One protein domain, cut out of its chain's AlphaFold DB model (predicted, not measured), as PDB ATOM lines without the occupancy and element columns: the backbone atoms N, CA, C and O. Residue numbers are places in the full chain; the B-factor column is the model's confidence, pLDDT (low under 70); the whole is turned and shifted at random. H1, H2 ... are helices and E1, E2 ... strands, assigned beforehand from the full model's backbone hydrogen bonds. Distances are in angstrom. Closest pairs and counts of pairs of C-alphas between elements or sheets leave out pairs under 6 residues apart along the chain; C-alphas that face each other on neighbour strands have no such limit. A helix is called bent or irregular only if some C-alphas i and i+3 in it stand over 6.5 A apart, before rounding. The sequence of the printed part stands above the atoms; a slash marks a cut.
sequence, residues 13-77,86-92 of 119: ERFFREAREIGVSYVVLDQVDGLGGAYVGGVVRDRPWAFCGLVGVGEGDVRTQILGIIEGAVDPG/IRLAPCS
ATOM      1  N   GLU A  13     -18.052 -20.190   5.324       91.56
ATOM      2  CA  GLU A  13     -18.415 -21.582   5.042       91.56
ATOM      3  C   GLU A  13     -17.311 -22.291   4.262       91.56
ATOM      4  O   GLU A  13     -16.854 -23.379   4.633       91.56
ATOM      5  N   ARG A  14     -16.871 -21.668   3.169       90.88
ATOM      6  CA  ARG A  14     -15.797 -22.181   2.329       90.88
ATOM      7  C   ARG A  14     -14.468 -22.195   3.070       90.88
ATOM      8  O   ARG A  14     -13.757 -23.191   2.955       90.88
ATOM      9  N   PHE A  15     -14.156 -21.156   3.842       90.88
ATOM     10  CA  PHE A  15     -12.931 -21.075   4.634       90.88
ATOM     11  C   PHE A  15     -12.800 -22.268   5.589       90.88
ATOM     12  O   PHE A  15     -11.806 -22.994   5.542       90.88
ATOM     13  N   PHE A  16     -13.824 -22.528   6.410       90.94
ATOM     14  CA  PHE A  16     -13.791 -23.627   7.382       90.94
ATOM     15  C   PHE A  16     -13.901 -25.006   6.728       90.94
ATOM     16  O   PHE A  16     -13.356 -25.983   7.247       90.94
ATOM     17  N   ARG A  17     -14.590 -25.129   5.586       90.69
ATOM     18  CA  ARG A  17     -14.575 -26.369   4.799       90.69
ATOM     19  C   ARG A  17     -13.164 -26.675   4.296       90.69
ATOM     20  O   ARG A  17     -12.656 -27.753   4.582       90.69
ATOM     21  N   GLU A  18     -12.531 -25.724   3.615       89.81
ATOM     22  CA  GLU A  18     -11.183 -25.896   3.067       89.81
ATOM     23  C   GLU A  18     -10.162 -26.159   4.179       89.81
ATOM     24  O   GLU A  18      -9.368 -27.086   4.043       89.81
ATOM     25  N   ALA A  19     -10.217 -25.422   5.299       88.75
ATOM     26  CA  ALA A  19      -9.336 -25.633   6.451       88.75
ATOM     27  C   ALA A  19      -9.420 -27.068   6.999       88.75
ATOM     28  O   ALA A  19      -8.385 -27.688   7.251       88.75
ATOM     29  N   ARG A  20     -10.633 -27.630   7.112       89.06
ATOM     30  CA  ARG A  20     -10.837 -29.028   7.526       89.06
ATOM     31  C   ARG A  20     -10.300 -30.022   6.501       89.06
ATOM     32  O   ARG A  20      -9.609 -30.958   6.883       89.06
ATOM     33  N   GLU A  21     -10.577 -29.810   5.214       88.19
ATOM     34  CA  GLU A  21     -10.110 -30.691   4.130       88.19
ATOM     35  C   GLU A  21      -8.580 -30.806   4.080       88.19
ATOM     36  O   GLU A  21      -8.047 -31.862   3.737       88.19
ATOM     37  N   ILE A  22      -7.863 -29.734   4.430       84.88
ATOM     38  CA  ILE A  22      -6.393 -29.701   4.433       84.88
ATOM     39  C   ILE A  22      -5.768 -29.932   5.819       84.88
ATOM     40  O   ILE A  22      -4.542 -29.922   5.927       84.88
ATOM     41  N   GLY A  23      -6.577 -30.139   6.865       85.69
ATOM     42  CA  GLY A  23      -6.108 -30.379   8.234       85.69
ATOM     43  C   GLY A  23      -5.402 -29.182   8.881       85.69
ATOM     44  O   GLY A  23      -4.436 -29.361   9.623       85.69
ATOM     45  N   VAL A  24      -5.834 -27.957   8.573       86.81
ATOM     46  CA  VAL A  24      -5.285 -26.723   9.150       86.81
ATOM     47  C   VAL A  24      -6.056 -26.338  10.410       86.81
ATOM     48  O   VAL A  24      -7.261 -26.110  10.363       86.81
ATOM     49  N   SER A  25      -5.334 -26.200  11.524       88.12
ATOM     50  CA  SER A  25      -5.882 -25.761  12.821       88.12
ATOM     51  C   SER A  25      -5.458 -24.340  13.214       88.12
ATOM     52  O   SER A  25      -5.924 -23.823  14.226       88.12
ATOM     53  N   TYR A  26      -4.569 -23.710  12.439       89.06
ATOM     54  CA  TYR A  26      -4.026 -22.378  12.719       89.06
ATOM     55  C   TYR A  26      -3.953 -21.550  11.444       89.06
ATOM     56  O   TYR A  26      -3.550 -22.058  10.400       89.06
ATOM     57  N   VAL A  27      -4.278 -20.267  11.541       89.06
ATOM     58  CA  VAL A  27      -4.157 -19.307  10.440       89.06
ATOM     59  C   VAL A  27      -3.352 -18.097  10.887       89.06
ATOM     60  O   VAL A  27      -3.396 -17.700  12.050       89.06
ATOM     61  N   VAL A  28      -2.611 -17.504   9.956       86.94
ATOM     62  CA  VAL A  28      -1.899 -16.246  10.191       86.94
ATOM     63  C   VAL A  28      -2.733 -15.105   9.624       86.94
ATOM     64  O   VAL A  28      -3.025 -15.070   8.431       86.94
ATOM     65  N   LEU A  29      -3.108 -14.171  10.487       86.88
ATOM     66  CA  LEU A  29      -3.631 -12.870  10.108       86.88
ATOM     67  C   LEU A  29      -2.449 -11.910  10.006       86.88
ATOM     68  O   LEU A  29      -2.064 -11.283  10.994       86.88
ATOM     69  N   ASP A  30      -1.857 -11.847   8.817       83.31
ATOM     70  CA  ASP A  30      -0.800 -10.893   8.511       83.31
ATOM     71  C   ASP A  30      -1.388  -9.599   7.932       83.31
ATOM     72  O   ASP A  30      -2.133  -9.628   6.948       83.31
ATOM     73  N   GLN A  31      -1.103  -8.467   8.578       76.06
ATOM     74  CA  GLN A  31      -1.493  -7.144   8.086       76.06
ATOM     75  C   GLN A  31      -0.370  -6.464   7.296       76.06
ATOM     76  O   GLN A  31      -0.604  -5.408   6.717       76.06
ATOM     77  N   VAL A  32       0.819  -7.075   7.218       72.06
ATOM     78  CA  VAL A  32       1.965  -6.512   6.492       72.06
ATOM     79  C   VAL A  32       1.743  -6.535   4.976       72.06
ATOM     80  O   VAL A  32       2.010  -5.538   4.309       72.06
ATOM     81  N   ASP A  33       1.235  -7.643   4.427       73.31
ATOM     82  CA  ASP A  33       0.984  -7.802   2.984       73.31
ATOM     83  C   ASP A  33      -0.484  -7.561   2.568       73.31
ATOM     84  O   ASP A  33      -0.806  -7.521   1.379       73.31
ATOM     85  N   GLY A  34      -1.383  -7.401   3.545       74.19
ATOM     86  CA  GLY A  34      -2.820  -7.203   3.344       74.19
ATOM     87  C   GLY A  34      -3.613  -8.459   2.947       74.19
ATOM     88  O   GLY A  34      -4.846  -8.431   3.001       74.19
ATOM     89  N   LEU A  35      -2.960  -9.580   2.614       75.94
ATOM     90  CA  LEU A  35      -3.634 -10.830   2.242       75.94
ATOM     91  C   LEU A  35      -4.346 -11.455   3.440       75.94
ATOM     92  O   LEU A  35      -5.474 -11.942   3.305       75.94
ATOM     93  N   GLY A  36      -3.732 -11.385   4.624       77.88
ATOM     94  CA  GLY A  36      -4.378 -11.808   5.864       77.88
ATOM     95  C   GLY A  36      -5.678 -11.037   6.098       77.88
ATOM     96  O   GLY A  36      -6.706 -11.625   6.433       77.88
ATOM     97  N   GLY A  37      -5.681  -9.728   5.839       80.50
ATOM     98  CA  GLY A  37      -6.888  -8.904   5.901       80.50
ATOM     99  C   GLY A  37      -7.969  -9.333   4.901       80.50
ATOM    100  O   GLY A  37      -9.143  -9.398   5.272       80.50
ATOM    101  N   ALA A  38      -7.573  -9.652   3.666       79.50
ATOM    102  CA  ALA A  38      -8.487 -10.000   2.579       79.50
ATOM    103  C   ALA A  38      -9.205 -11.343   2.785       79.50
ATOM    104  O   ALA A  38     -10.400 -11.434   2.515       79.50
ATOM    105  N   TYR A  39      -8.500 -12.371   3.268       82.38
ATOM    106  CA  TYR A  39      -9.053 -13.729   3.364       82.38
ATOM    107  C   TYR A  39      -9.391 -14.163   4.791       82.38
ATOM    108  O   TYR A  39     -10.382 -14.851   4.997       82.38
ATOM    109  N   VAL A  40      -8.606 -13.748   5.786       87.50
ATOM    110  CA  VAL A  40      -8.814 -14.145   7.190       87.50
ATOM    111  C   VAL A  40      -9.603 -13.074   7.938       87.50
ATOM    112  O   VAL A  40     -10.516 -13.387   8.696       87.50
ATOM    113  N   GLY A  41      -9.301 -11.796   7.698       87.69
ATOM    114  CA  GLY A  41      -9.899 -10.675   8.424       87.69
ATOM    115  C   GLY A  41     -11.425 -10.600   8.307       87.69
ATOM    116  O   GLY A  41     -12.086 -10.302   9.297       87.69
ATOM    117  N   GLY A  42     -11.986 -10.890   7.128       87.62
ATOM    118  CA  GLY A  42     -13.440 -10.955   6.927       87.62
ATOM    119  C   GLY A  42     -14.092 -12.086   7.724       87.62
ATOM    120  O   GLY A  42     -15.057 -11.851   8.443       87.62
ATOM    121  N   VAL A  43     -13.499 -13.281   7.681       91.38
ATOM    122  CA  VAL A  43     -14.002 -14.468   8.390       91.38
ATOM    123  C   VAL A  43     -13.926 -14.289   9.908       91.38
ATOM    124  O   VAL A  43     -14.862 -14.641  10.618       91.38
ATOM    125  N   VAL A  44     -12.846 -13.686  10.417       91.00
ATOM    126  CA  VAL A  44     -12.700 -13.367  11.848       91.00
ATOM    127  C   VAL A  44     -13.731 -12.332  12.300       91.00
ATOM    128  O   VAL A  44     -14.209 -12.413  13.428       91.00
ATOM    129  N   ARG A  45     -14.090 -11.365  11.444       88.56
ATOM    130  CA  ARG A  45     -15.153 -10.394  11.751       88.56
ATOM    131  C   ARG A  45     -16.540 -11.019  11.754       88.56
ATOM    132  O   ARG A  45     -17.339 -10.647  12.603       88.56
ATOM    133  N   ASP A  46     -16.800 -11.939  10.831       89.81
ATOM    134  CA  ASP A  46     -18.074 -12.654  10.748       89.81
ATOM    135  C   ASP A  46     -18.262 -13.613  11.931       89.81
ATOM    136  O   ASP A  46     -19.323 -13.636  12.546       89.81
ATOM    137  N   ARG A  47     -17.215 -14.375  12.289       91.56
ATOM    138  CA  ARG A  47     -17.273 -15.429  13.321       91.56
ATOM    139  C   ARG A  47     -16.133 -15.328  14.322       91.56
ATOM    140  O   ARG A  47     -15.317 -16.249  14.413       91.56
ATOM    141  N   PRO A  48     -16.055 -14.251  15.117       91.94
ATOM    142  CA  PRO A  48     -14.978 -14.089  16.088       91.94
ATOM    143  C   PRO A  48     -14.921 -15.241  17.105       91.94
ATOM    144  O   PRO A  48     -13.838 -15.630  17.528       91.94
ATOM    145  N   TRP A  49     -16.065 -15.846  17.442       91.88
ATOM    146  CA  TRP A  49     -16.166 -16.990  18.359       91.88
ATOM    147  C   TRP A  49     -15.568 -18.297  17.818       91.88
ATOM    148  O   TRP A  49     -15.357 -19.228  18.589       91.88
ATOM    149  N   ALA A  50     -15.300 -18.396  16.512       94.88
ATOM    150  CA  ALA A  50     -14.670 -19.569  15.909       94.88
ATOM    151  C   ALA A  50     -13.133 -19.535  15.997       94.88
ATOM    152  O   ALA A  50     -12.465 -20.455  15.518       94.88
ATOM    153  N   PHE A  51     -12.574 -18.486  16.608       94.44
ATOM    154  CA  PHE A  51     -11.137 -18.279  16.719       94.44
ATOM    155  C   PHE A  51     -10.690 -18.011  18.155       94.44
ATOM    156  O   PHE A  51     -11.404 -17.429  18.969       94.44
ATOM    157  N   CYS A  52      -9.440 -18.371  18.429       93.81
ATOM    158  CA  CYS A  52      -8.699 -17.956  19.615       93.81
ATOM    159  C   CYS A  52      -7.376 -17.294  19.205       93.81
ATOM    160  O   CYS A  52      -6.826 -17.584  18.142       93.81
ATOM    161  N   GLY A  53      -6.858 -16.389  20.034       92.31
ATOM    162  CA  GLY A  53      -5.557 -15.752  19.834       92.31
ATOM    163  C   GLY A  53      -4.432 -16.587  20.442       92.31
ATOM    164  O   GLY A  53      -4.532 -17.002  21.597       92.31
ATOM    165  N   LEU A  54      -3.362 -16.827  19.679       89.69
ATOM    166  CA  LEU A  54      -2.213 -17.613  20.140       89.69
ATOM    167  C   LEU A  54      -0.993 -16.728  20.410       89.69
ATOM    168  O   LEU A  54      -0.483 -16.695  21.525       89.69
ATOM    169  N   VAL A  55      -0.539 -15.979  19.404       86.44
ATOM    170  CA  VAL A  55       0.563 -15.016  19.542       86.44
ATOM    171  C   VAL A  55       0.414 -13.897  18.516       86.44
ATOM    172  O   VAL A  55      -0.099 -14.121  17.420       86.44
ATOM    173  N   GLY A  56       0.869 -12.698  18.868       85.69
ATOM    174  CA  GLY A  56       0.983 -11.560  17.962       85.69
ATOM    175  C   GLY A  56       2.406 -11.012  17.961       85.69
ATOM    176  O   GLY A  56       3.074 -11.023  18.992       85.69
ATOM    177  N   VAL A  57       2.862 -10.541  16.805       82.00
ATOM    178  CA  VAL A  57       4.130  -9.824  16.628       82.00
ATOM    179  C   VAL A  57       3.835  -8.494  15.940       82.00
ATOM    180  O   VAL A  57       3.033  -8.450  15.008       82.00
ATOM    181  N   GLY A  58       4.490  -7.424  16.391       82.19
ATOM    182  CA  GLY A  58       4.252  -6.061  15.910       82.19
ATOM    183  C   GLY A  58       3.183  -5.312  16.713       82.19
ATOM    184  O   GLY A  58       2.579  -5.858  17.637       82.19
ATOM    185  N   GLU A  59       2.969  -4.044  16.367       75.12
ATOM    186  CA  GLU A  59       2.064  -3.124  17.063       75.12
ATOM    187  C   GLU A  59       1.226  -2.316  16.061       75.12
ATOM    188  O   GLU A  59       1.617  -2.107  14.911       75.12
ATOM    189  N   GLY A  60       0.058  -1.836  16.502       76.50
ATOM    190  CA  GLY A  60      -0.817  -0.998  15.676       76.50
ATOM    191  C   GLY A  60      -1.293  -1.706  14.404       76.50
ATOM    192  O   GLY A  60      -1.830  -2.812  14.470       76.50
ATOM    193  N   ASP A  61      -1.122  -1.057  13.255       71.69
ATOM    194  CA  ASP A  61      -1.552  -1.569  11.943       71.69
ATOM    195  C   ASP A  61      -0.502  -2.474  11.276       71.69
ATOM    196  O   ASP A  61      -0.787  -3.143  10.286       71.69
ATOM    197  N   VAL A  62       0.711  -2.545  11.835       77.31
ATOM    198  CA  VAL A  62       1.784  -3.430  11.367       77.31
ATOM    199  C   VAL A  62       1.902  -4.582  12.353       77.31
ATOM    200  O   VAL A  62       2.803  -4.634  13.192       77.31
ATOM    201  N   ARG A  63       0.932  -5.497  12.282       82.38
ATOM    202  CA  ARG A  63       0.882  -6.675  13.150       82.38
ATOM    203  C   ARG A  63       0.628  -7.955  12.370       82.38
ATOM    204  O   ARG A  63      -0.172  -7.994  11.435       82.38
ATOM    205  N   THR A  64       1.224  -9.026  12.859       84.88
ATOM    206  CA  THR A  64       0.980 -10.390  12.403       84.88
ATOM    207  C   THR A  64       0.493 -11.198  13.596       84.88
ATOM    208  O   THR A  64       1.125 -11.196  14.650       84.88
ATOM    209  N   GLN A  65      -0.643 -11.876  13.460       88.50
ATOM    210  CA  GLN A  65      -1.232 -12.675  14.537       88.50
ATOM    211  C   GLN A  65      -1.432 -14.116  14.088       88.50
ATOM    212  O   GLN A  65      -1.899 -14.362  12.979       88.50
ATOM    213  N   ILE A  66      -1.129 -15.067  14.964       89.12
ATOM    214  CA  ILE A  66      -1.488 -16.472  14.786       89.12
ATOM    215  C   ILE A  66      -2.777 -16.724  15.558       89.12
ATOM    216  O   ILE A  66      -2.842 -16.495  16.770       89.12
ATOM    217  N   LEU A  67      -3.789 -17.199  14.841       92.31
ATOM    218  CA  LEU A  67      -5.097 -17.538  15.380       92.31
ATOM    219  C   LEU A  67      -5.294 -19.052  15.316       92.31
ATOM    220  O   LEU A  67      -4.956 -19.679  14.309       92.31
ATOM    221  N   GLY A  68      -5.851 -19.634  16.371       92.94
ATOM    222  CA  GLY A  68      -6.328 -21.014  16.360       92.94
ATOM    223  C   GLY A  68      -7.765 -21.089  15.849       92.94
ATOM    224  O   GLY A  68      -8.568 -20.213  16.160       92.94
ATOM    225  N   ILE A  69      -8.086 -22.132  15.083       93.25
ATOM    226  CA  ILE A  69      -9.457 -22.475  14.684       93.25
ATOM    227  C   ILE A  69     -10.057 -23.371  15.769       93.25
ATOM    228  O   ILE A  69      -9.497 -24.421  16.084       93.25
ATOM    229  N   ILE A  70     -11.196 -22.964  16.330       92.75
ATOM    230  CA  ILE A  70     -11.912 -23.738  17.347       92.75
ATOM    231  C   ILE A  70     -12.835 -24.734  16.639       92.75
ATOM    232  O   ILE A  70     -13.840 -24.360  16.028       92.75
ATOM    233  N   GLU A  71     -12.498 -26.020  16.706       86.75
ATOM    234  CA  GLU A  71     -13.345 -27.072  16.145       86.75
ATOM    235  C   GLU A  71     -14.695 -27.145  16.868       86.75
ATOM    236  O   GLU A  71     -14.766 -27.114  18.095       86.75
ATOM    237  N   GLY A  72     -15.780 -27.251  16.097       87.12
ATOM    238  CA  GLY A  72     -17.131 -27.355  16.651       87.12
ATOM    239  C   GLY A  72     -17.642 -26.080  17.326       87.12
ATOM    240  O   GLY A  72     -18.604 -26.161  18.086       87.12
ATOM    241  N   ALA A  73     -17.026 -24.920  17.065       88.75
ATOM    242  CA  ALA A  73     -17.496 -23.643  17.589       88.75
ATOM    243  C   ALA A  73     -18.978 -23.407  17.251       88.75
ATOM    244  O   ALA A  73     -19.400 -23.535  16.099       88.75
ATOM    245  N   VAL A  74     -19.752 -23.046  18.272       86.81
ATOM    246  CA  VAL A  74     -21.174 -22.718  18.160       86.81
ATOM    247  C   VAL A  74     -21.320 -21.211  18.288       86.81
ATOM    248  O   VAL A  74     -20.676 -20.602  19.144       86.81
ATOM    249  N   ASP A  75     -22.144 -20.618  17.427       87.12
ATOM    250  CA  ASP A  75     -22.478 -19.200  17.512       87.12
ATOM    251  C   ASP A  75     -23.130 -18.900  18.874       87.12
ATOM    252  O   ASP A  75     -24.154 -19.508  19.202       87.12
ATOM    253  N   PRO A  76     -22.552 -17.998  19.688       83.38
ATOM    254  CA  PRO A  76     -23.129 -17.614  20.970       83.38
ATOM    255  C   PRO A  76     -24.438 -16.811  20.840       83.38
ATOM    256  O   PRO A  76     -25.051 -16.512  21.863       83.38
ATOM    257  N   GLY A  77     -24.879 -16.454  19.627       77.31
ATOM    258  CA  GLY A  77     -26.133 -15.741  19.368       77.31
ATOM    259  C   GLY A  77     -26.068 -14.244  19.680       77.31
ATOM    260  O   GLY A  77     -27.100 -13.623  19.932       77.31
ATOM    261  N   ILE A  86     -12.663  -6.397  18.011       81.94
ATOM    262  CA  ILE A  86     -12.719  -7.839  18.267       81.94
ATOM    263  C   ILE A  86     -11.604  -8.215  19.238       81.94
ATOM    264  O   ILE A  86     -10.424  -7.982  18.969       81.94
ATOM    265  N   ARG A  87     -11.980  -8.814  20.369       82.75
ATOM    266  CA  ARG A  87     -11.047  -9.401  21.332       82.75
ATOM    267  C   ARG A  87     -11.236 -10.908  21.332       82.75
ATOM    268  O   ARG A  87     -12.288 -11.395  21.728       82.75
ATOM    269  N   LEU A  88     -10.217 -11.623  20.875       89.44
ATOM    270  CA  LEU A  88     -10.214 -13.081  20.879       89.44
ATOM    271  C   LEU A  88      -9.730 -13.585  22.240       89.44
ATOM    272  O   LEU A  88      -8.787 -13.034  22.811       89.44
ATOM    273  N   ALA A  89     -10.370 -14.635  22.748       91.06
ATOM    274  CA  ALA A  89      -9.886 -15.344  23.927       91.06
ATOM    275  C   ALA A  89      -8.535 -16.025  23.623       91.06
ATOM    276  O   ALA A  89      -8.286 -16.378  22.464       91.06
ATOM    277  N   PRO A  90      -7.663 -16.233  24.625       91.75
ATOM    278  CA  PRO A  90      -6.446 -17.012  24.427       91.75
ATOM    279  C   PRO A  90      -6.784 -18.458  24.040       91.75
ATOM    280  O   PRO A  90      -7.770 -19.025  24.517       91.75
ATOM    281  N   CYS A  91      -5.968 -19.063  23.175       92.38
ATOM    282  CA  CYS A  91      -6.105 -20.482  22.852       92.38
ATOM    283  C   CYS A  91      -5.827 -21.362  24.076       92.38
ATOM    284  O   CYS A  91      -4.995 -21.031  24.920       92.38
ATOM    285  N   SER A  92      -6.516 -22.502  24.160       90.38
ATOM    286  CA  SER A  92      -6.307 -23.461  25.246       90.38
ATOM    287  C   SER A  92      -4.913 -24.089  25.175       90.38
ATOM    288  O   SER A  92      -4.323 -24.217  24.099       90.38
TER     289      SER A  92
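This is residues 13 to 77 and 86 to 92 of the 119 residues of an uncharacterized protein of Gemmatimonadetes bacterium (UniProt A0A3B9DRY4). A twisted wall of three antiparallel strands has the helix H2 slanting over one face, on the side of E1, while the short helix H1 sits at the end of the wall where E1 begins and E3 ends. The turn between E2 and E3 makes the opposite end, and beyond E2, on the side away from H2, a separate piece of chain, residues 86 to 92, crosses by. The printed part has 72 residues with two named helices and three named strands, in the order H1, E1, H2, E2, E3, and the sheet runs E1, E3, E2. The class is mixed, helices and strands. The whole is compact, with a radius of gyration of the C-alphas of 11.8 A and spans of 31 by 23 by 21 A.

Start at H1, residues 13 to 21, and go on to E1, residues 26 to 30, an edge strand. Next come H2, residues 35 to 46, then E2, residues 51 to 59, the other edge strand, and E3, residues 62 to 69, the inner strand. H1 is only just on the sheet, with 5 pairs of C-alphas within 10 A, and only grazes it with its residues 16 to 20. H1 and H2 are close but not clearly touching: look at Phe 15 and Val 43, whose C-alphas, the closest of the two helices, are 7.7 A apart. These helices run opposite ways at a steep tilt of 68 degrees, only just short of about perpendicular. E1 and E3 are antiparallel at 163 degrees, and there you will find N 29 and O 65 at 2.8 A and N 65 and O 29 at 2.9 A, within hydrogen-bond range. H2 is on the sheet at a height over the sheet of 8.7 A. It lies over E1, and only just not over E3, on which 2 of its 12 C-alphas fall. On the local plane its line and that of E1 stand at 43 degrees, slantwise to the strands. The closest C-alphas of E1 and H2, those of Leu 29 and Gly 36, are 4.4 A apart. E1, H2 and E2 form a split strand-helix-strand unit, two strands running the same way with E3 between them in the sheet, and its crossover is right-handed. With H2 on one face, the domain has two layers, a sheet and a helix layer. E2 bends by 69 degrees at residue 54. E2 and E3 form a hairpin, antiparallel at 164 degrees, with N 57 and O 64 at 2.8 A and N 66 and O 55 at 2.8 A. Every O i to N i+4 pair is within hydrogen-bond range in H1, and 6 of 8 are in H2.

Find C-alpha 13 at (-18.415, -21.582, 5.042); from there H1 runs 12.4 A to C-alpha 21. E1 runs 12.6 A from Tyr 26 to Asp 30. H2 begins at C-alpha 35, at (-3.634, -10.830, 2.242), and runs 16.9 A to Asp 46; it is neither bent nor irregular, but only just: C-alphas 39 and 42 are 6.3 A apart. E2 measures 20.1 A from Phe 51 to Glu 59. E3 runs 22.4 A from Val 62 to C-alpha 69 at (-9.457, -22.475, 14.684).

The two C-alphas farthest apart, those of Glu 21 and Gly 60, are 33.2 A apart. Residues 78 to 85 are cut out, and C-alphas 77 and 86 stand 15.6 A apart across the cut. The four links between the named elements are tight. The mean pLDDT of the printed part is 86.4, and no printed residue is under 70.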